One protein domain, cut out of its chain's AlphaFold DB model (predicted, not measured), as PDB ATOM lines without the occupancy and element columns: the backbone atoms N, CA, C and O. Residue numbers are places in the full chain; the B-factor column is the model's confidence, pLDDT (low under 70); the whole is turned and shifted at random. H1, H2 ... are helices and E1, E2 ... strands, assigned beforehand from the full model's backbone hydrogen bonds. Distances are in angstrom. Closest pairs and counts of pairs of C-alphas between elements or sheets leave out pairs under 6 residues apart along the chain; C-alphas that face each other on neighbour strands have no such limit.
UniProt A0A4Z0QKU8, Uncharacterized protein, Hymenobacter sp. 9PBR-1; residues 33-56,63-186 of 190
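Overview. This is residues 33 to 56 and 63 to 186 of the 190 residues of an uncharacterized protein of Hymenobacter sp. 9PBR-1 (UniProt A0A4Z0QKU8). One twisted sheet of six strands has two helices, H2 and H3, laid across its strands on one face, with no named helix on the other face. The two helices run opposite ways and meet along part of their lengths, while the tiny H1 lies far from the mean of the C-alphas, on the link between E3 and E4. The printed part has 148 residues, with named elements in the order E1, E2, E3, H1, E4, H2, E5, E6, H3, and the antiparallel sheet runs E4, E3, E2, E1, E5, E6. The class is mixed, helices and strands, with 73 residues, under half, in named elements. The whole is compact, with a radius of gyration of the C-alphas of 15.3 A, and rounded, spanning 48 by 37 by 36 A.

Arrangement. E1, residues 33 to 38, and E2, residues 44 to 51, form a hairpin at 176 degrees, with N 35 and O 48 2.9 A apart, within hydrogen-bond range. E3, residues 74 to 79, is antiparallel to E2 (N 49 and O 76, 2.8 A), and edge strand E4, residues 99 to 103, to E3 (N 77 and O 100, 2.9 A). On the other side of E1 is E5, residues 144 to 150 (N 36 and O 146, 2.8 A), which forms a hairpin with edge strand E6, residues 157 to 162 (N 147 and O 160, 2.9 A). H2, residues 106 to 119, and H3, residues 170 to 185, are on the same face, making two layers, helices on one face of a sheet. H2, at a height over the sheet of 9.8 A, runs across the strands, at 69 degrees to E5 on the local plane; its closest C-alphas to E5 are Thr 116 and Leu 149, 7.3 A. H3, at a height of 9.5 A, runs across at 88 degrees to E4 on the local plane; the closest C-alphas are Leu 102 and Tyr 182, 7.0 A. H2 touches H3 with residues 112 to 116 alone, closest at the C-alphas of Leu 115 and Leu 171, 5.6 A, at a shallow tilt of 25 degrees. H1, residues 86 to 90, is not on the sheet and is apart from H2 and H3. In H2 and H3 every O i to N i+4 pair is within hydrogen-bond range; in H1 0 of 1 is, but 2 of 2 O i to N i+3 pairs are.

Along the chain. E1 begins at C-alpha 33 (-4.700, -66.395, -25.560) and measures 16.3 A; E2 measures 19.4 A, E3 16.0 A, E4 12.8 A, E5 20.2 A, E6 16.5 A and H1 6.9 A. H2 begins at C-alpha 106 (8.961, -72.427, -22.815) and measures 20.1 A. H3 measures 23.0 A and ends at C-alpha 185 (8.854, -65.412, -5.763).

Size, cuts and confidence. The C-alphas farthest apart, those of Asn 85 and Asn 127, are 48.3 A apart. Residues 57 to 62 are not printed, and C-alphas 56 and 63 are 15.7 A apart across this cut. The link from H2 to E5, residues 120 to 143, is long. Mean pLDDT of the printed part is 74.6; 54 residues are under 70, among them 81 to 98 and 124 to 142.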
ATOM      1  N   LEU A  33      -3.752 -65.778 -26.474       89.44
ATOM      2  CA  LEU A  33      -4.700 -66.395 -25.560       89.44
ATOM      3  C   LEU A  33      -5.299 -65.326 -24.651       89.44
ATOM      4  O   LEU A  33      -4.584 -64.627 -23.930       89.44
ATOM      5  N   ILE A  34      -6.628 -65.254 -24.627       90.62
ATOM      6  CA  ILE A  34      -7.375 -64.437 -23.674       90.62
ATOM      7  C   ILE A  34      -8.319 -65.338 -22.886       90.62
ATOM      8  O   ILE A  34      -9.189 -65.998 -23.448       90.62
ATOM      9  N   VAL A  35      -8.190 -65.324 -21.561       90.50
ATOM     10  CA  VAL A  35      -9.109 -66.016 -20.651       90.50
ATOM     11  C   VAL A  35      -9.775 -64.983 -19.761       90.50
ATOM     12  O   VAL A  35      -9.132 -64.366 -18.916       90.50
ATOM     13  N   THR A  36     -11.074 -64.778 -19.949       89.38
ATOM     14  CA  THR A  36     -11.891 -63.883 -19.125       89.38
ATOM     15  C   THR A  36     -12.669 -64.706 -18.111       89.38
ATOM     16  O   THR A  36     -13.554 -65.463 -18.497       89.38
ATOM     17  N   ILE A  37     -12.374 -64.525 -16.827       87.75
ATOM     18  CA  ILE A  37     -13.085 -65.159 -15.716       87.75
ATOM     19  C   ILE A  37     -14.215 -64.243 -15.258       87.75
ATOM     20  O   ILE A  37     -14.006 -63.056 -14.987       87.75
ATOM     21  N   ARG A  38     -15.418 -64.804 -15.158       84.25
ATOM     22  CA  ARG A  38     -16.633 -64.107 -14.745       84.25
ATOM     23  C   ARG A  38     -17.166 -64.665 -13.436       84.25
ATOM     24  O   ARG A  38     -17.074 -65.864 -13.177       84.25
ATOM     25  N   ASP A  39     -17.734 -63.778 -12.631       77.62
ATOM     26  CA  ASP A  39     -18.515 -64.157 -11.460       77.62
ATOM     27  C   ASP A  39     -19.873 -64.773 -11.863       77.62
ATOM     28  O   ASP A  39     -20.289 -64.723 -13.027       77.62
ATOM     29  N   ALA A  40     -20.578 -65.347 -10.886       71.12
ATOM     30  CA  ALA A  40     -21.900 -65.941 -11.085       71.12
ATOM     31  C   ALA A  40     -22.963 -64.929 -11.566       71.12
ATOM     32  O   ALA A  40     -23.976 -65.319 -12.138       71.12
ATOM     33  N   VAL A  41     -22.735 -63.626 -11.366       71.62
ATOM     34  CA  VAL A  41     -23.647 -62.539 -11.755       71.62
ATOM     35  C   VAL A  41     -23.230 -61.852 -13.069       71.62
ATOM     36  O   VAL A  41     -23.761 -60.790 -13.408       71.62
ATOM     37  N   GLY A  42     -22.298 -62.456 -13.821       70.06
ATOM     38  CA  GLY A  42     -21.853 -62.057 -15.161       70.06
ATOM     39  C   GLY A  42     -20.772 -60.967 -15.226       70.06
ATOM     40  O   GLY A  42     -20.316 -60.629 -16.327       70.06
ATOM     41  N   GLY A  43     -20.346 -60.419 -14.087       76.19
ATOM     42  CA  GLY A  43     -19.265 -59.442 -13.976       76.19
ATOM     43  C   GLY A  43     -17.904 -60.056 -14.300       76.19
ATOM     44  O   GLY A  43     -17.649 -61.212 -13.972       76.19
ATOM     45  N   ILE A  44     -17.016 -59.300 -14.959       79.62
ATOM     46  CA  ILE A  44     -15.636 -59.755 -15.169       79.62
ATOM     47  C   ILE A  44     -14.896 -59.600 -13.847       79.62
ATOM     48  O   ILE A  44     -14.862 -58.512 -13.277       79.62
ATOM     49  N   ARG A  45     -14.305 -60.697 -13.381       81.19
ATOM     50  CA  ARG A  45     -13.482 -60.738 -12.173       81.19
ATOM     51  C   ARG A  45     -12.013 -60.540 -12.532       81.19
ATOM     52  O   ARG A  45     -11.334 -59.684 -11.973       81.19
ATOM     53  N   GLU A  46     -11.529 -61.334 -13.482       85.31
ATOM     54  CA  GLU A  46     -10.126 -61.360 -13.893       85.31
ATOM     55  C   GLU A  46     -10.015 -61.638 -15.389       85.31
ATOM     56  O   GLU A  46     -10.869 -62.306 -15.980       85.31
ATOM     57  N   ARG A  47      -8.938 -61.152 -16.002       87.31
ATOM     58  CA  ARG A  47      -8.574 -61.493 -17.374       87.31
ATOM     59  C   ARG A  47      -7.095 -61.845 -17.455       87.31
ATOM     60  O   ARG A  47      -6.255 -61.089 -16.979       87.31
ATOM     61  N   TYR A  48      -6.804 -62.977 -18.079       89.81
ATOM     62  CA  TYR A  48      -5.462 -63.431 -18.417       89.81
ATOM     63  C   TYR A  48      -5.234 -63.181 -19.904       89.81
ATOM     64  O   TYR A  48      -6.080 -63.564 -20.712       89.81
ATOM     65  N   ILE A  49      -4.142 -62.507 -20.253       88.69
ATOM     66  CA  ILE A  49      -3.829 -62.104 -21.628       88.69
ATOM     67  C   ILE A  49      -2.391 -62.505 -21.937       88.69
ATOM     68  O   ILE A  49      -1.463 -62.027 -21.290       88.69
ATOM     69  N   LEU A  50      -2.223 -63.366 -22.931       88.88
ATOM     70  CA  LEU A  50      -0.956 -63.686 -23.572       88.88
ATOM     71  C   LEU A  50      -1.074 -63.221 -25.023       88.88
ATOM     72  O   LEU A  50      -1.956 -63.697 -25.732       88.88
ATOM     73  N   ALA A  51      -0.238 -62.272 -25.434       84.56
ATOM     74  CA  ALA A  51      -0.253 -61.733 -26.790       84.56
ATOM     75  C   ALA A  51       1.123 -61.919 -27.436       84.56
ATOM     76  O   ALA A  51       1.983 -61.038 -27.345       84.56
ATOM     77  N   ASN A  52       1.345 -63.096 -28.023       80.88
ATOM     78  CA  ASN A  52       2.611 -63.440 -28.672       80.88
ATOM     79  C   ASN A  52       2.622 -63.095 -30.158       80.88
ATOM     80  O   ASN A  52       3.695 -62.973 -30.756       80.88
ATOM     81  N   LEU A  53       1.455 -62.893 -30.767       71.88
ATOM     82  CA  LEU A  53       1.385 -62.350 -32.108       71.88
ATOM     83  C   LEU A  53       1.912 -60.914 -32.063       71.88
ATOM     84  O   LEU A  53       1.512 -60.120 -31.210       71.88
ATOM     85  N   LYS A  54       2.844 -60.584 -32.978       59.12
ATOM     86  CA  LYS A  54       3.400 -59.224 -33.150       59.12
ATOM     87  C   LYS A  54       2.302 -58.186 -32.933       59.12
ATOM     88  O   LYS A  54       1.215 -58.425 -33.455       59.12
ATOM     89  N   PRO A  55       2.579 -57.046 -32.263       54.06
ATOM     90  CA  PRO A  55       1.563 -56.072 -31.889       54.06
ATOM     91  C   PRO A  55       0.765 -55.694 -33.129       54.06
ATOM     92  O   PRO A  55       1.206 -54.915 -33.974       54.06
ATOM     93  N   THR A  56      -0.397 -56.317 -33.280       46.66
ATOM     94  CA  THR A  56      -1.310 -55.937 -34.331       46.66
ATOM     95  C   THR A  56      -1.861 -54.603 -33.865       46.66
ATOM     96  O   THR A  56      -2.207 -54.428 -32.699       46.66
ATOM     97  N   GLY A  63      -9.415 -54.397 -22.487       52.03
ATOM     98  CA  GLY A  63      -9.747 -53.726 -21.230       52.03
ATOM     99  C   GLY A  63      -8.510 -53.181 -20.522       52.03
ATOM    100  O   GLY A  63      -8.629 -52.559 -19.473       52.03
ATOM    101  N   ILE A  64      -7.331 -53.384 -21.111       53.69
ATOM    102  CA  ILE A  64      -6.085 -52.812 -20.650       53.69
ATOM    103  C   ILE A  64      -5.962 -51.430 -21.286       53.69
ATOM    104  O   ILE A  64      -6.044 -51.283 -22.506       53.69
ATOM    105  N   GLY A  65      -5.816 -50.396 -20.461       52.31
ATOM    106  CA  GLY A  65      -5.639 -49.035 -20.952       52.31
ATOM    107  C   GLY A  65      -4.445 -48.894 -21.912       52.31
ATOM    108  O   GLY A  65      -3.514 -49.702 -21.888       52.31
ATOM    109  N   PRO A  66      -4.430 -47.828 -22.730       52.25
ATOM    110  CA  PRO A  66      -3.543 -47.674 -23.893       52.25
ATOM    111  C   PRO A  66      -2.035 -47.642 -23.579       52.25
ATOM    112  O   PRO A  66      -1.222 -47.648 -24.498       52.25
ATOM    113  N   ALA A  67      -1.650 -47.591 -22.301       52.78
ATOM    114  CA  ALA A  67      -0.262 -47.497 -21.851       52.78
ATOM    115  C   ALA A  67       0.432 -48.855 -21.631       52.78
ATOM    116  O   ALA A  67       1.651 -48.894 -21.455       52.78
ATOM    117  N   VAL A  68      -0.298 -49.976 -21.613       61.12
ATOM    118  CA  VAL A  68       0.324 -51.288 -21.386       61.12
ATOM    119  C   VAL A  68       0.788 -51.871 -22.709       61.12
ATOM    120  O   VAL A  68      -0.009 -52.282 -23.549       61.12
ATOM    121  N   ARG A  69       2.108 -51.937 -22.878       64.81
ATOM    122  CA  ARG A  69       2.725 -52.729 -23.940       64.81
ATOM    123  C   ARG A  69       2.630 -54.203 -23.561       64.81
ATOM    124  O   ARG A  69       3.227 -54.613 -22.563       64.81
ATOM    125  N   LEU A  70       1.867 -54.964 -24.339       72.12
ATOM    126  CA  LEU A  70       1.898 -56.421 -24.292       72.12
ATOM    127  C   LEU A  70       3.222 -56.890 -24.898       72.12
ATOM    128  O   LEU A  70       3.637 -56.393 -25.948       72.12
ATOM    129  N   GLY A  71       3.917 -57.760 -24.174       65.19
ATOM    130  CA  GLY A  71       5.193 -58.328 -24.595       65.19
ATOM    131  C   GLY A  71       5.036 -59.799 -24.969       65.19
ATOM    132  O   GLY A  71       4.147 -60.457 -24.425       65.19
ATOM    133  N   PRO A  72       5.902 -60.326 -25.851       77.62
ATOM    134  CA  PRO A  72       5.923 -61.754 -26.132       77.62
ATOM    135  C   PRO A  72       6.244 -62.542 -24.859       77.62
ATOM    136  O   PRO A  72       6.891 -62.035 -23.935       77.62
ATOM    137  N   ASP A  73       5.759 -63.776 -24.811       84.25
ATOM    138  CA  ASP A  73       5.974 -64.765 -23.755       84.25
ATOM    139  C   ASP A  73       5.616 -64.254 -22.355       84.25
ATOM    140  O   ASP A  73       6.110 -64.743 -21.338       84.25
ATOM    141  N   THR A  74       4.745 -63.245 -22.291       86.50
ATOM    142  CA  THR A  74       4.349 -62.585 -21.053       86.50
ATOM    143  C   THR A  74       2.856 -62.757 -20.840       86.50
ATOM    144  O   THR A  74       2.035 -62.289 -21.625       86.50
ATOM    145  N   LEU A  75       2.498 -63.398 -19.731       89.44
ATOM    146  CA  LEU A  75       1.121 -63.483 -19.275       89.44
ATOM    147  C   LEU A  75       0.787 -62.256 -18.425       89.44
ATOM    148  O   LEU A  75       1.394 -62.007 -17.382       89.44
ATOM    149  N   HIS A  76      -0.214 -61.506 -18.859       86.94
ATOM    150  CA  HIS A  76      -0.756 -60.355 -18.159       86.94
ATOM    151  C   HIS A  76      -2.022 -60.768 -17.406       86.94
ATOM    152  O   HIS A  76      -3.016 -61.150 -18.021       86.94
ATOM    153  N   LEU A  77      -1.997 -60.676 -16.076       88.12
ATOM    154  CA  LEU A  77      -3.183 -60.815 -15.234       88.12
ATOM    155  C   LEU A  77      -3.727 -59.428 -14.902       88.12
ATOM    156  O   LEU A  77      -3.073 -58.642 -14.215       88.12
ATOM    157  N   VAL A  78      -4.953 -59.179 -15.339       85.00
ATOM    158  CA  VAL A  78      -5.713 -57.960 -15.079       85.00
ATOM    159  C   VAL A  78      -6.842 -58.294 -14.117       85.00
ATOM    160  O   VAL A  78      -7.680 -59.152 -14.410       85.00
ATOM    161  N   LYS A  79      -6.884 -57.615 -12.971       81.25
ATOM    162  CA  LYS A  79      -7.985 -57.736 -12.012       81.25
ATOM    163  C   LYS A  79      -8.966 -56.589 -12.195       81.25
ATOM    164  O   LYS A  79      -8.566 -55.447 -12.392       81.25
ATOM    165  N   TYR A  80     -10.250 -56.901 -12.109       76.06
ATOM    166  CA  TYR A  80     -11.319 -55.920 -12.227       76.06
ATOM    167  C   TYR A  80     -12.007 -55.762 -10.873       76.06
ATOM    168  O   TYR A  80     -12.275 -56.745 -10.179       76.06
ATOM    169  N   ALA A  81     -12.297 -54.519 -10.490       64.81
ATOM    170  CA  ALA A  81     -13.048 -54.250  -9.271       64.81
ATOM    171  C   ALA A  81     -14.502 -54.729  -9.422       64.81
ATOM    172  O   ALA A  81     -15.215 -54.345 -10.355       64.81
ATOM    173  N   THR A  82     -14.974 -55.533  -8.469       56.00
ATOM    174  CA  THR A  82     -16.377 -55.938  -8.362       56.00
ATOM    175  C   THR A  82     -17.216 -54.759  -7.865       56.00
ATOM    176  O   THR A  82     -17.365 -54.524  -6.671       56.00
ATOM    177  N   SER A  83     -17.778 -53.972  -8.787       51.12
ATOM    178  CA  SER A  83     -18.716 -52.899  -8.428       51.12
ATOM    179  C   SER A  83     -20.137 -53.444  -8.224       51.12
ATOM    180  O   SER A  83     -20.710 -54.089  -9.110       51.12
ATOM    181  N   SER A  84     -20.755 -53.110  -7.088       52.66
ATOM    182  CA  SER A  84     -22.177 -53.369  -6.806       52.66
ATOM    183  C   SER A  84     -23.124 -52.527  -7.674       52.66
ATOM    184  O   SER A  84     -24.260 -52.923  -7.918       52.66
ATOM    185  N   ASN A  85     -22.658 -51.395  -8.212       55.62
ATOM    186  CA  ASN A  85     -23.464 -50.508  -9.049       55.62
ATOM    187  C   ASN A  85     -23.514 -50.991 -10.518       55.62
ATOM    188  O   ASN A  85     -22.478 -51.071 -11.189       55.62
ATOM    189  N   ARG A  86     -24.727 -51.266 -11.027       52.00
ATOM    190  CA  ARG A  86     -25.019 -51.807 -12.372       52.00
ATOM    191  C   ARG A  86     -24.502 -50.924 -13.518       52.00
ATOM    192  O   ARG A  86     -24.020 -51.461 -14.507       52.00
ATOM    193  N   GLN A  87     -24.513 -49.595 -13.375       49.31
ATOM    194  CA  GLN A  87     -23.959 -48.669 -14.383       49.31
ATOM    195  C   GLN A  87     -22.422 -48.671 -14.399       49.31
ATOM    196  O   GLN A  87     -21.815 -48.578 -15.465       49.31
ATOM    197  N   LYS A  88     -21.774 -48.861 -13.242       49.75
ATOM    198  CA  LYS A  88     -20.313 -49.047 -13.152       49.75
ATOM    199  C   LYS A  88     -19.862 -50.445 -13.596       49.75
ATOM    200  O   LYS A  88     -18.740 -50.582 -14.063       49.75
ATOM    201  N   ARG A  89     -20.732 -51.465 -13.549       51.62
ATOM    202  CA  ARG A  89     -20.454 -52.792 -14.144       51.62
ATOM    203  C   ARG A  89     -20.288 -52.753 -15.666       51.62
ATOM    204  O   ARG A  89     -19.618 -53.624 -16.204       51.62
ATOM    205  N   ILE A  90     -20.882 -51.774 -16.350       48.53
ATOM    206  CA  ILE A  90     -20.749 -51.607 -17.809       48.53
ATOM    207  C   ILE A  90     -19.412 -50.926 -18.158       48.53
ATOM    208  O   ILE A  90     -18.823 -51.206 -19.196       48.53
ATOM    209  N   ARG A  91     -18.889 -50.081 -17.259       49.25
ATOM    210  CA  ARG A  91     -17.569 -49.437 -17.355       49.25
ATOM    211  C   ARG A  91     -16.583 -50.102 -16.398       49.25
ATOM    212  O   ARG A  91     -16.083 -49.446 -15.493       49.25
ATOM    213  N   GLN A  92     -16.356 -51.403 -16.550       55.47
ATOM    214  CA  GLN A  92     -15.345 -52.143 -15.788       55.47
ATOM    215  C   GLN A  92     -13.960 -51.505 -15.992       55.47
ATOM    216  O   GLN A  92     -13.235 -51.851 -16.920       55.47
ATOM    217  N   LEU A  93     -13.616 -50.531 -15.147       53.03
ATOM    218  CA  LEU A  93     -12.286 -49.946 -15.078       53.03
ATOM    219  C   LEU A  93     -11.380 -50.987 -14.421       53.03
ATOM    220  O   LEU A  93     -11.296 -51.063 -13.197       53.03
ATOM    221  N   ALA A  94     -10.721 -51.811 -15.230       54.28
ATOM    222  CA  ALA A  94      -9.399 -52.264 -14.830       54.28
ATOM    223  C   ALA A  94      -8.517 -51.017 -14.748       54.28
ATOM    224  O   ALA A  94      -8.467 -50.249 -15.712       54.28
ATOM    225  N   ASP A  95      -7.835 -50.801 -13.624       54.19
ATOM    226  CA  ASP A  95      -6.687 -49.905 -13.655       54.19
ATOM    227  C   ASP A  95      -5.562 -50.660 -14.384       54.19
ATOM    228  O   ASP A  95      -5.089 -51.684 -13.887       54.19
ATOM    229  N   PRO A  96      -5.122 -50.217 -15.576       52.31
ATOM    230  CA  PRO A  96      -4.001 -50.842 -16.276       52.31
ATOM    231  C   PRO A  96      -2.698 -50.868 -15.460       52.31
ATOM    232  O   PRO A  96      -1.801 -51.647 -15.795       52.31
ATOM    233  N   ARG A  97      -2.572 -50.046 -14.407       53.75
ATOM    234  CA  ARG A  97      -1.444 -50.066 -13.464       53.75
ATOM    235  C   ARG A  97      -1.454 -51.304 -12.562       53.75
ATOM    236  O   ARG A  97      -0.378 -51.771 -12.201       53.75
ATOM    237  N   ASP A  98      -2.616 -51.914 -12.329       58.97
ATOM    238  CA  ASP A  98      -2.791 -53.128 -11.514       58.97
ATOM    239  C   ASP A  98      -2.699 -54.418 -12.350       58.97
ATOM    240  O   ASP A  98      -3.421 -55.398 -12.141       58.97
ATOM    241  N   THR A  99      -1.791 -54.431 -13.330       72.00
ATOM    242  CA  THR A  99      -1.536 -55.612 -14.162       72.00
ATOM    243  C   THR A  99      -0.332 -56.374 -13.623       72.00
ATOM    244  O   THR A  99       0.798 -55.889 -13.689       72.00
ATOM    245  N   THR A 100      -0.540 -57.604 -13.145       83.50
ATOM    246  CA  THR A 100       0.586 -58.499 -12.827       83.50
ATOM    247  C   THR A 100       1.155 -59.055 -14.130       83.50
ATOM    248  O   THR A 100       0.400 -59.556 -14.963       83.50
ATOM    249  N   ARG A 101       2.477 -58.974 -14.316       86.75
ATOM    250  CA  ARG A 101       3.171 -59.479 -15.510       86.75
ATOM    251  C   ARG A 101       4.018 -60.683 -15.138       86.75
ATOM    252  O   ARG A 101       4.878 -60.580 -14.268       86.75
ATOM    253  N   LEU A 102       3.774 -61.804 -15.802       89.06
ATOM    254  CA  LEU A 102       4.477 -63.055 -15.568       89.06
ATOM    255  C   LEU A 102       5.222 -63.437 -16.845       89.06
ATOM    256  O   LEU A 102       4.590 -63.770 -17.845       89.06
ATOM    257  N   ALA A 103       6.553 -63.398 -16.809       88.50
ATOM    258  CA  ALA A 103       7.370 -63.951 -17.883       88.50
ATOM    259  C   ALA A 103       7.265 -65.482 -17.853       88.50
ATOM    260  O   ALA A 103       7.520 -66.107 -16.818       88.50
ATOM    261  N   LEU A 104       6.862 -66.077 -18.971       86.94
ATOM    262  CA  LEU A 104       6.640 -67.509 -19.090       86.94
ATOM    263  C   LEU A 104       7.892 -68.217 -19.601       86.94
ATOM    264  O   LEU A 104       8.604 -67.743 -20.482       86.94
ATOM    265  N   ARG A 105       8.149 -69.402 -19.051       86.62
ATOM    266  CA  ARG A 105       9.162 -70.329 -19.570       86.62
ATOM    267  C   ARG A 105       8.591 -71.110 -20.761       86.62
ATOM    268  O   ARG A 105       7.382 -71.339 -20.787       86.62
ATOM    269  N   PRO A 106       9.430 -71.639 -21.671       83.06
ATOM    270  CA  PRO A 106       8.961 -72.427 -22.815       83.06
ATOM    271  C   PRO A 106       8.006 -73.571 -22.443       83.06
ATOM    272  O   PRO A 106       6.930 -73.670 -23.016       83.06
ATOM    273  N   GLY A 107       8.316 -74.359 -21.403       82.19
ATOM    274  CA  GLY A 107       7.419 -75.433 -20.938       82.19
ATOM    275  C   GLY A 107       6.060 -74.936 -20.415       82.19
ATOM    276  O   GLY A 107       5.057 -75.641 -20.513       82.19
ATOM    277  N   GLN A 108       5.995 -73.700 -19.910       87.44
ATOM    278  CA  GLN A 108       4.738 -73.095 -19.462       87.44
ATOM    279  C   GLN A 108       3.887 -72.615 -20.643       87.44
ATOM    280  O   GLN A 108       2.667 -72.777 -20.624       87.44
ATOM    281  N   LEU A 109       4.524 -72.073 -21.685       86.81
ATOM    282  CA  LEU A 109       3.863 -71.731 -22.949       86.81
ATOM    283  C   LEU A 109       3.314 -72.979 -23.641       86.81
ATOM    284  O   LEU A 109       2.148 -72.998 -24.025       86.81
ATOM    285  N   ASP A 110       4.130 -74.029 -23.720       84.44
ATOM    286  CA  ASP A 110       3.776 -75.333 -24.284       84.44
ATOM    287  C   ASP A 110       2.543 -75.925 -23.567       84.44
ATOM    288  O   ASP A 110       1.596 -76.395 -24.205       84.44
ATOM    289  N   THR A 111       2.498 -75.821 -22.235       86.25
ATOM    290  CA  THR A 111       1.357 -76.293 -21.433       86.25
ATOM    291  C   THR A 111       0.106 -75.438 -21.635       86.25
ATOM    292  O   THR A 111      -0.982 -75.991 -21.807       86.25
ATOM    293  N   LEU A 112       0.229 -74.104 -21.661       88.44
ATOM    294  CA  LEU A 112      -0.901 -73.216 -21.968       88.44
ATOM    295  C   LEU A 112      -1.476 -73.506 -23.352       88.44
ATOM    296  O   LEU A 112      -2.694 -73.620 -23.490       88.44
ATOM    297  N   TYR A 113      -0.611 -73.658 -24.353       86.38
ATOM    298  CA  TYR A 113      -1.015 -74.007 -25.705       86.38
ATOM    299  C   TYR A 113      -1.773 -75.335 -25.709       86.38
ATOM    300  O   TYR A 113      -2.927 -75.370 -26.129       86.38
ATOM    301  N   SER A 114      -1.183 -76.391 -25.140       85.06
ATOM    302  CA  SER A 114      -1.780 -77.730 -25.076       85.06
ATOM    303  C   SER A 114      -3.166 -77.732 -24.417       85.06
ATOM    304  O   SER A 114      -4.132 -78.215 -25.014       85.06
ATOM    305  N   LEU A 115      -3.293 -77.125 -23.231       86.62
ATOM    306  CA  LEU A 115      -4.563 -77.044 -22.500       86.62
ATOM    307  C   LEU A 115      -5.621 -76.247 -23.271       86.62
ATOM    308  O   LEU A 115      -6.799 -76.603 -23.253       86.62
ATOM    309  N   THR A 116      -5.208 -75.186 -23.964       88.25
ATOM    310  CA  THR A 116      -6.128 -74.373 -24.763       88.25
ATOM    311  C   THR A 116      -6.568 -75.120 -26.019       88.25
ATOM    312  O   THR A 116      -7.757 -75.167 -26.314       88.25
ATOM    313  N   THR A 117      -5.652 -75.763 -26.744       85.69
ATOM    314  CA  THR A 117      -6.001 -76.562 -27.927       85.69
ATOM    315  C   THR A 117      -6.899 -77.746 -27.579       85.69
ATOM    316  O   THR A 117      -7.832 -78.035 -28.326       85.69
ATOM    317  N   ALA A 118      -6.690 -78.371 -26.414       85.12
ATOM    318  CA  ALA A 118      -7.538 -79.449 -25.918       85.12
ATOM    319  C   ALA A 118      -8.977 -78.979 -25.650       85.12
ATOM    320  O   ALA A 118      -9.918 -79.687 -25.996       85.12
ATOM    321  N   LEU A 119      -9.162 -77.763 -25.111       87.06
ATOM    322  CA  LEU A 119     -10.492 -77.168 -24.914       87.06
ATOM    323  C   LEU A 119     -11.283 -77.065 -26.228       87.06
ATOM    324  O   LEU A 119     -12.496 -77.259 -26.236       87.06
ATOM    325  N   PHE A 120     -10.598 -76.760 -27.329       86.94
ATOM    326  CA  PHE A 120     -11.197 -76.605 -28.655       86.94
ATOM    327  C   PHE A 120     -11.185 -77.895 -29.490       86.94
ATOM    328  O   PHE A 120     -11.486 -77.839 -30.681       86.94
ATOM    329  N   ALA A 121     -10.834 -79.042 -28.889       86.00
ATOM    330  CA  ALA A 121     -10.680 -80.326 -29.577       86.00
ATOM    331  C   ALA A 121      -9.760 -80.252 -30.817       86.00
ATOM    332  O   ALA A 121      -9.981 -80.931 -31.822       86.00
ATOM    333  N   LEU A 122      -8.728 -79.406 -30.757       83.50
ATOM    334  CA  LEU A 122      -7.736 -79.268 -31.819       83.50
ATOM    335  C   LEU A 122      -6.677 -80.374 -31.715       83.50
ATOM    336  O   LEU A 122      -6.448 -80.903 -30.622       83.50
ATOM    337  N   PRO A 123      -6.001 -80.718 -32.828       78.19
ATOM    338  CA  PRO A 123      -4.922 -81.695 -32.804       78.19
ATOM    339  C   PRO A 123      -3.867 -81.337 -31.748       78.19
ATOM    340  O   PRO A 123      -3.488 -80.165 -31.641       78.19
ATOM    341  N   PRO A 124      -3.375 -82.321 -30.973       67.25
ATOM    342  CA  PRO A 124      -2.385 -82.060 -29.944       67.25
ATOM    343  C   PRO A 124      -1.092 -81.540 -30.571       67.25
ATOM    344  O   PRO A 124      -0.654 -81.992 -31.633       67.25
ATOM    345  N   ALA A 125      -0.463 -80.597 -29.880       67.25
ATOM    346  CA  ALA A 125       0.844 -80.092 -30.252       67.25
ATOM    347  C   ALA A 125       1.877 -81.226 -30.258       67.25
ATOM    348  O   ALA A 125       1.964 -82.017 -29.317       67.25
ATOM    349  N   GLN A 126       2.686 -81.282 -31.309       62.41
ATOM    350  CA  GLN A 126       3.826 -82.190 -31.375       62.41
ATOM    351  C   GLN A 126       5.050 -81.502 -30.755       62.41
ATOM    352  O   GLN A 126       5.242 -80.304 -30.946       62.41
ATOM    353  N   ASN A 127       5.901 -82.262 -30.056       58.84
ATOM    354  CA  ASN A 127       7.160 -81.784 -29.457       58.84
ATOM    355  C   ASN A 127       7.005 -80.744 -28.330       58.84
ATOM    356  O   ASN A 127       7.756 -79.772 -28.275       58.84
ATOM    357  N   LEU A 128       6.056 -80.956 -27.414       63.91
ATOM    358  CA  LEU A 128       5.946 -80.137 -26.205       63.91
ATOM    359  C   LEU A 128       7.154 -80.372 -25.289       63.91
ATOM    360  O   LEU A 128       7.488 -81.513 -24.961       63.91
ATOM    361  N   THR A 129       7.794 -79.288 -24.852       62.09
ATOM    362  CA  THR A 129       8.768 -79.338 -23.762       62.09
ATOM    363  C   THR A 129       8.006 -79.746 -22.504       62.09
ATOM    364  O   THR A 129       7.007 -79.099 -22.180       62.09
ATOM    365  N   PRO A 130       8.431 -80.796 -21.780       58.97
ATOM    366  CA  PRO A 130       7.752 -81.181 -20.554       58.97
ATOM    367  C   PRO A 130       7.792 -80.007 -19.577       58.97
ATOM    368  O   PRO A 130       8.865 -79.489 -19.250       58.97
ATOM    369  N   ASP A 131       6.623 -79.575 -19.114       63.50
ATOM    370  CA  ASP A 131       6.576 -78.695 -17.961       63.50
ATOM    371  C   ASP A 131       6.943 -79.512 -16.723       63.50
ATOM    372  O   ASP A 131       6.447 -80.612 -16.488       63.50
ATOM    373  N   SER A 132       7.822 -78.946 -15.905       63.47
ATOM    374  CA  SER A 132       8.141 -79.462 -14.574       63.47
ATOM    375  C   SER A 132       6.922 -79.525 -13.641       63.47
ATOM    376  O   SER A 132       6.982 -80.135 -12.574       63.47
ATOM    377  N   LEU A 133       5.823 -78.862 -14.010       60.81
ATOM    378  CA  LEU A 133       4.596 -78.802 -13.236       60.81
ATOM    379  C   LEU A 133       3.563 -79.775 -13.830       60.81
ATOM    380  O   LEU A 133       3.085 -79.538 -14.937       60.81
ATOM    381  N   PRO A 134       3.139 -80.831 -13.105       57.94
ATOM    382  CA  PRO A 134       2.005 -81.634 -13.551       57.94
ATOM    383  C   PRO A 134       0.750 -80.749 -13.648       57.94
ATOM    384  O   PRO A 134       0.608 -79.827 -12.826       57.94
ATOM    385  N   PRO A 135      -0.164 -81.005 -14.607       55.62
ATOM    386  CA  PRO A 135      -1.387 -80.225 -14.736       55.62
ATOM    387  C   PRO A 135      -2.147 -80.279 -13.403       55.62
ATOM    388  O   PRO A 135      -2.325 -81.363 -12.841       55.62
ATOM    389  N   PRO A 136      -2.519 -79.126 -12.823       60.78
ATOM    390  CA  PRO A 136      -3.158 -79.113 -11.519       60.78
ATOM    391  C   PRO A 136      -4.535 -79.785 -11.584       60.78
ATOM    392  O   PRO A 136      -5.202 -79.715 -12.622       60.78
ATOM    393  N   PRO A 137      -4.994 -80.387 -10.468       62.19
ATOM    394  CA  PRO A 137      -6.383 -80.776 -10.355       62.19
ATOM    395  C   PRO A 137      -7.227 -79.524 -10.527       62.19
ATOM    396  O   PRO A 137      -6.826 -78.397 -10.220       62.19
ATOM    397  N   ALA A 138      -8.405 -79.726 -11.066       62.19
ATOM    398  CA  ALA A 138      -9.211 -78.605 -11.445       62.19
ATOM    399  C   ALA A 138      -9.726 -77.807 -10.239       62.19
ATOM    400  O   ALA A 138     -10.054 -78.371  -9.196       62.19
ATOM    401  N   ALA A 139      -9.813 -76.488 -10.404       59.06
ATOM    402  CA  ALA A 139     -10.243 -75.587  -9.346       59.06
ATOM    403  C   ALA A 139     -11.761 -75.690  -9.113       59.06
ATOM    404  O   ALA A 139     -12.537 -75.673 -10.069       59.06
ATOM    405  N   ALA A 140     -12.169 -75.755  -7.843       57.84
ATOM    406  CA  ALA A 140     -13.564 -75.622  -7.435       57.84
ATOM    407  C   ALA A 140     -13.979 -74.139  -7.432       57.84
ATOM    408  O   ALA A 140     -13.223 -73.283  -6.961       57.84
ATOM    409  N   GLY A 141     -15.174 -73.828  -7.939       62.06
ATOM    410  CA  GLY A 141     -15.776 -72.499  -7.809       62.06
ATOM    411  C   GLY A 141     -16.902 -72.219  -8.804       62.06
ATOM    412  O   GLY A 141     -16.943 -72.794  -9.886       62.06
ATOM    413  N   ASP A 142     -17.765 -71.261  -8.456       65.81
ATOM    414  CA  ASP A 142     -18.923 -70.825  -9.258       65.81
ATOM    415  C   ASP A 142     -18.548 -69.802 -10.343       65.81
ATOM    416  O   ASP A 142     -19.229 -68.792 -10.546       65.81
ATOM    417  N   LEU A 143     -17.424 -70.017 -11.022       73.69
ATOM    418  CA  LEU A 143     -16.905 -69.087 -12.022       73.69
ATOM    419  C   LEU A 143     -17.128 -69.641 -13.421       73.69
ATOM    420  O   LEU A 143     -16.828 -70.798 -13.689       73.69
ATOM    421  N   SER A 144     -17.600 -68.787 -14.325       84.62
ATOM    422  CA  SER A 144     -17.615 -69.097 -15.757       84.62
ATOM    423  C   SER A 144     -16.428 -68.437 -16.451       84.62
ATOM    424  O   SER A 144     -15.877 -67.447 -15.960       84.62
ATOM    425  N   ALA A 145     -16.015 -68.974 -17.596       88.25
ATOM    426  CA  ALA A 145     -14.924 -68.412 -18.379       88.25
ATOM    427  C   ALA A 145     -15.322 -68.194 -19.839       88.25
ATOM    428  O   ALA A 145     -16.088 -68.948 -20.428       88.25
ATOM    429  N   THR A 146     -14.776 -67.150 -20.451       90.50
ATOM    430  CA  THR A 146     -14.706 -67.018 -21.909       90.50
ATOM    431  C   THR A 146     -13.253 -67.175 -22.315       90.50
ATOM    432  O   THR A 146     -12.400 -66.457 -21.793       90.50
ATOM    433  N   VAL A 147     -12.982 -68.110 -23.218       90.44
ATOM    434  CA  VAL A 147     -11.638 -68.426 -23.709       90.44
ATOM    435  C   VAL A 147     -11.573 -68.064 -25.180       90.44
ATOM    436  O   VAL A 147     -12.435 -68.483 -25.951       90.44
ATOM    437  N   GLU A 148     -10.568 -67.286 -25.557       91.06
ATOM    438  CA  GLU A 148     -10.288 -66.885 -26.932       91.06
ATOM    439  C   GLU A 148      -8.860 -67.314 -27.282       91.06
ATOM    440  O   GLU A 148      -7.929 -67.028 -26.528       91.06
ATOM    441  N   LEU A 149      -8.702 -68.032 -28.396       89.25
ATOM    442  CA  LEU A 149      -7.426 -68.522 -28.920       89.25
ATOM    443  C   LEU A 149      -7.270 -68.052 -30.365       89.25
ATOM    444  O   LEU A 149      -8.088 -68.400 -31.216       89.25
ATOM    445  N   ASN A 150      -6.203 -67.318 -30.657       87.88
ATOM    446  CA  ASN A 150      -5.875 -66.862 -32.004       87.88
ATOM    447  C   ASN A 150      -4.544 -67.479 -32.440       87.88
ATOM    448  O   ASN A 150      -3.526 -67.195 -31.826       87.88
ATOM    449  N   LEU A 151      -4.546 -68.294 -33.497       83.25
ATOM    450  CA  LEU A 151      -3.357 -69.007 -33.993       83.25
ATOM    451  C   LEU A 151      -2.543 -68.222 -35.042       83.25
ATOM    452  O   LEU A 151      -1.810 -68.813 -35.834       83.25
ATOM    453  N   GLY A 152      -2.693 -66.897 -35.098       74.62
ATOM    454  CA  GLY A 152      -1.831 -66.044 -35.913       74.62
ATOM    455  C   GLY A 152      -2.183 -65.970 -37.398       74.62
ATOM    456  O   GLY A 152      -3.276 -66.354 -37.820       74.62
ATOM    457  N   PRO A 153      -1.282 -65.408 -38.227       62.84
ATOM    458  CA  PRO A 153      -1.519 -65.241 -39.655       62.84
ATOM    459  C   PRO A 153      -1.766 -66.594 -40.329       62.84
ATOM    460  O   PRO A 153      -0.894 -67.457 -40.318       62.84
ATOM    461  N   ARG A 154      -2.937 -66.743 -40.967       67.00
ATOM    462  CA  ARG A 154      -3.450 -67.993 -41.578       67.00
ATOM    463  C   ARG A 154      -3.930 -69.056 -40.579       67.00
ATOM    464  O   ARG A 154      -4.382 -70.112 -41.012       67.00
ATOM    465  N   GLY A 155      -3.864 -68.775 -39.282       72.69
ATOM    466  CA  GLY A 155      -4.506 -69.562 -38.238       72.69
ATOM    467  C   GLY A 155      -5.972 -69.171 -38.043       72.69
ATOM    468  O   GLY A 155      -6.419 -68.099 -38.455       72.69
ATOM    469  N   ASN A 156      -6.727 -70.054 -37.396       82.88
ATOM    470  CA  ASN A 156      -8.112 -69.790 -37.015       82.88
ATOM    471  C   ASN A 156      -8.183 -69.032 -35.680       82.88
ATOM    472  O   ASN A 156      -7.306 -69.159 -34.822       82.88
ATOM    473  N   HIS A 157      -9.270 -68.280 -35.505       87.25
ATOM    474  CA  HIS A 157      -9.648 -67.675 -34.232       87.25
ATOM    475  C   HIS A 157     -10.795 -68.478 -33.614       87.25
ATOM    476  O   HIS A 157     -11.846 -68.647 -34.235       87.25
ATOM    477  N   TYR A 158     -10.590 -68.960 -32.393       88.44
ATOM    478  CA  TYR A 158     -11.545 -69.770 -31.651       88.44
ATOM    479  C   TYR A 158     -12.028 -69.030 -30.412       88.44
ATOM    480  O   TYR A 158     -11.246 -68.375 -29.724       88.44
ATOM    481  N   LYS A 159     -13.317 -69.174 -30.100       91.50
ATOM    482  CA  LYS A 159     -13.938 -68.587 -28.914       91.50
ATOM    483  C   LYS A 159     -14.928 -69.564 -28.298       91.50
ATOM    484  O   LYS A 159     -15.836 -70.026 -28.980       91.50
ATOM    485  N   ALA A 160     -14.761 -69.855 -27.012       89.12
ATOM    486  CA  ALA A 160     -15.632 -70.753 -26.261       89.12
ATOM    487  C   ALA A 160     -16.083 -70.120 -24.945       89.12
ATOM    488  O   ALA A 160     -15.328 -69.409 -24.276       89.12
ATOM    489  N   PHE A 161     -17.326 -70.411 -24.567       88.94
ATOM    490  CA  PHE A 161     -17.831 -70.164 -23.224       88.94
ATOM    491  C   PHE A 161     -17.763 -71.461 -22.418       88.94
ATOM    492  O   PHE A 161     -18.292 -72.486 -22.836       88.94
ATOM    493  N   VAL A 162     -17.114 -71.395 -21.261       87.50
ATOM    494  CA  VAL A 162     -16.999 -72.483 -20.294       87.50
ATOM    495  C   VAL A 162     -17.938 -72.145 -19.126       87.50
ATOM    496  O   VAL A 162     -17.667 -71.179 -18.402       87.50
ATOM    497  N   PRO A 163     -19.067 -72.861 -18.961       81.62
ATOM    498  CA  PRO A 163     -20.056 -72.561 -17.924       81.62
ATOM    499  C   PRO A 163     -19.509 -72.847 -16.519       81.62
ATOM    500  O   PRO A 163     -18.569 -73.621 -16.369       81.62
ATOM    501  N   ASN A 164     -20.116 -72.272 -15.474       71.19
ATOM    502  CA  ASN A 164     -19.662 -72.511 -14.091       71.19
ATOM    503  C   ASN A 164     -19.835 -73.973 -13.634       71.19
ATOM    504  O   ASN A 164     -19.113 -74.446 -12.760       71.19
ATOM    505  N   THR A 165     -20.761 -74.699 -14.263       65.25
ATOM    506  CA  THR A 165     -21.020 -76.121 -14.041       65.25
ATOM    507  C   THR A 165     -19.997 -77.015 -14.723       65.25
ATOM    508  O   THR A 165     -19.961 -78.208 -14.432       65.25
ATOM    509  N   ALA A 166     -19.133 -76.461 -15.586       59.31
ATOM    510  CA  ALA A 166     -17.927 -77.136 -16.041       59.31
ATOM    511  C   ALA A 166     -16.918 -77.138 -14.889       59.31
ATOM    512  O   ALA A 166     -15.849 -76.522 -14.949       59.31
ATOM    513  N   HIS A 167     -17.291 -77.830 -13.807       52.06
ATOM    514  CA  HIS A 167     -16.350 -78.336 -12.838       52.06
ATOM    515  C   HIS A 167     -15.224 -78.936 -13.664       52.06
ATOM    516  O   HIS A 167     -15.441 -79.803 -14.508       52.06
ATOM    517  N   HIS A 168     -14.037 -78.385 -13.471       55.12
ATOM    518  CA  HIS A 168     -12.825 -78.809 -14.138       55.12
ATOM    519  C   HIS A 168     -12.368 -78.129 -15.435       55.12
ATOM    520  O   HIS A 168     -11.982 -78.774 -16.406       55.12
ATOM    521  N   PHE A 169     -12.204 -76.803 -15.387       74.81
ATOM    522  CA  PHE A 169     -11.406 -76.077 -16.380       74.81
ATOM    523  C   PHE A 169      -9.895 -76.114 -16.044       74.81
ATOM    524  O   PHE A 169      -9.368 -75.238 -15.353       74.81
ATOM    525  N   ALA A 170      -9.194 -77.147 -16.531       81.38
ATOM    526  CA  ALA A 170      -7.758 -77.378 -16.295       81.38
ATOM    527  C   ALA A 170      -6.870 -76.163 -16.638       81.38
ATOM    528  O   ALA A 170      -5.932 -75.850 -15.903       81.38
ATOM    529  N   LEU A 171      -7.208 -75.424 -17.699       86.75
ATOM    530  CA  LEU A 171      -6.510 -74.194 -18.084       86.75
ATOM    531  C   LEU A 171      -6.602 -73.109 -16.994       86.75
ATOM    532  O   LEU A 171      -5.587 -72.505 -16.660       86.75
ATOM    533  N   HIS A 172      -7.762 -72.890 -16.368       85.62
ATOM    534  CA  HIS A 172      -7.867 -71.927 -15.261       85.62
ATOM    535  C   HIS A 172      -7.109 -72.380 -14.016       85.62
ATOM    536  O   HIS A 172      -6.430 -71.566 -13.393       85.62
ATOM    537  N   ALA A 173      -7.154 -73.670 -13.678       84.31
ATOM    538  CA  ALA A 173      -6.358 -74.201 -12.574       84.31
ATOM    539  C   ALA A 173      -4.852 -73.975 -12.806       84.31
ATOM    540  O   ALA A 173      -4.126 -73.579 -11.891       84.31
ATOM    541  N   TYR A 174      -4.388 -74.156 -14.046       87.94
ATOM    542  CA  TYR A 174      -3.006 -73.887 -14.431       87.94
ATOM    543  C   TYR A 174      -2.646 -72.396 -14.337       87.94
ATOM    544  O   TYR A 174      -1.627 -72.046 -13.741       87.94
ATOM    545  N   LEU A 175      -3.515 -71.501 -14.818       89.88
ATOM    546  CA  LEU A 175      -3.333 -70.049 -14.694       89.88
ATOM    547  C   LEU A 175      -3.231 -69.594 -13.228       89.88
ATOM    548  O   LEU A 175      -2.317 -68.846 -12.878       89.88
ATOM    549  N   LEU A 176      -4.105 -70.094 -12.345       87.06
ATOM    550  CA  LEU A 176      -4.037 -69.816 -10.904       87.06
ATOM    551  C   LEU A 176      -2.702 -70.264 -10.299       87.06
ATOM    552  O   LEU A 176      -2.130 -69.563  -9.460       87.06
ATOM    553  N   ARG A 177      -2.179 -71.414 -10.739       86.69
ATOM    554  CA  ARG A 177      -0.890 -71.936 -10.278       86.69
ATOM    555  C   ARG A 177       0.278 -71.050 -10.708       86.69
ATOM    556  O   ARG A 177       1.129 -70.762  -9.867       86.69
ATOM    557  N   LEU A 178       0.302 -70.584 -11.959       89.62
ATOM    558  CA  LEU A 178       1.319 -69.637 -12.438       89.62
ATOM    559  C   LEU A 178       1.344 -68.372 -11.568       89.62
ATOM    560  O   LEU A 178       2.404 -67.941 -11.114       89.62
ATOM    561  N   VAL A 179       0.166 -67.826 -11.256       88.62
ATOM    562  CA  VAL A 179       0.020 -66.648 -10.386       88.62
ATOM    563  C   VAL A 179       0.493 -66.928  -8.963       88.62
ATOM    564  O   VAL A 179       1.205 -66.109  -8.380       88.62
ATOM    565  N   ALA A 180       0.124 -68.074  -8.392       86.06
ATOM    566  CA  ALA A 180       0.557 -68.458  -7.054       86.06
ATOM    567  C   ALA A 180       2.083 -68.609  -6.971       86.06
ATOM    568  O   ALA A 180       2.694 -68.131  -6.017       86.06
ATOM    569  N   GLN A 181       2.708 -69.226  -7.978       87.81
ATOM    570  CA  GLN A 181       4.160 -69.368  -8.049       87.81
ATOM    571  C   GLN A 181       4.854 -68.008  -8.159       87.81
ATOM    572  O   GLN A 181       5.797 -67.753  -7.412       87.81
ATOM    573  N   TYR A 182       4.362 -67.124  -9.031       88.06
ATOM    574  CA  TYR A 182       4.898 -65.773  -9.177       88.06
ATOM    575  C   TYR A 182       4.858 -65.000  -7.854       88.06
ATOM    576  O   TYR A 182       5.866 -64.446  -7.428       88.06
ATOM    577  N   ARG A 183       3.727 -65.029  -7.137       85.06
ATOM    578  CA  ARG A 183       3.586 -64.340  -5.839       85.06
ATOM    579  C   ARG A 183       4.495 -64.896  -4.745       85.06
ATOM    580  O   ARG A 183       4.899 -64.145  -3.869       85.06
ATOM    581  N   ARG A 184       4.825 -66.192  -4.778       85.75
ATOM    582  CA  ARG A 184       5.810 -66.772  -3.847       85.75
ATOM    583  C   ARG A 184       7.221 -66.243  -4.104       85.75
ATOM    584  O   ARG A 184       7.994 -66.122  -3.166       85.75
ATOM    585  N   GLN A 185       7.549 -65.951  -5.362       84.00
ATOM    586  CA  GLN A 185       8.854 -65.412  -5.763       84.00
ATOM    587  C   GLN A 185       8.932 -63.887  -5.607       84.00
ATOM    588  O   GLN A 185      10.017 -63.341  -5.431       84.00
ATOM    589  N   HIS A 186       7.783 -63.214  -5.641       80.44
ATOM    590  CA  HIS A 186       7.648 -61.767  -5.510       80.44
ATOM    591  C   HIS A 186       6.563 -61.438  -4.475       80.44
ATOM    592  O   HIS A 186       5.448 -61.053  -4.853       80.44
TER     593      HIS A 186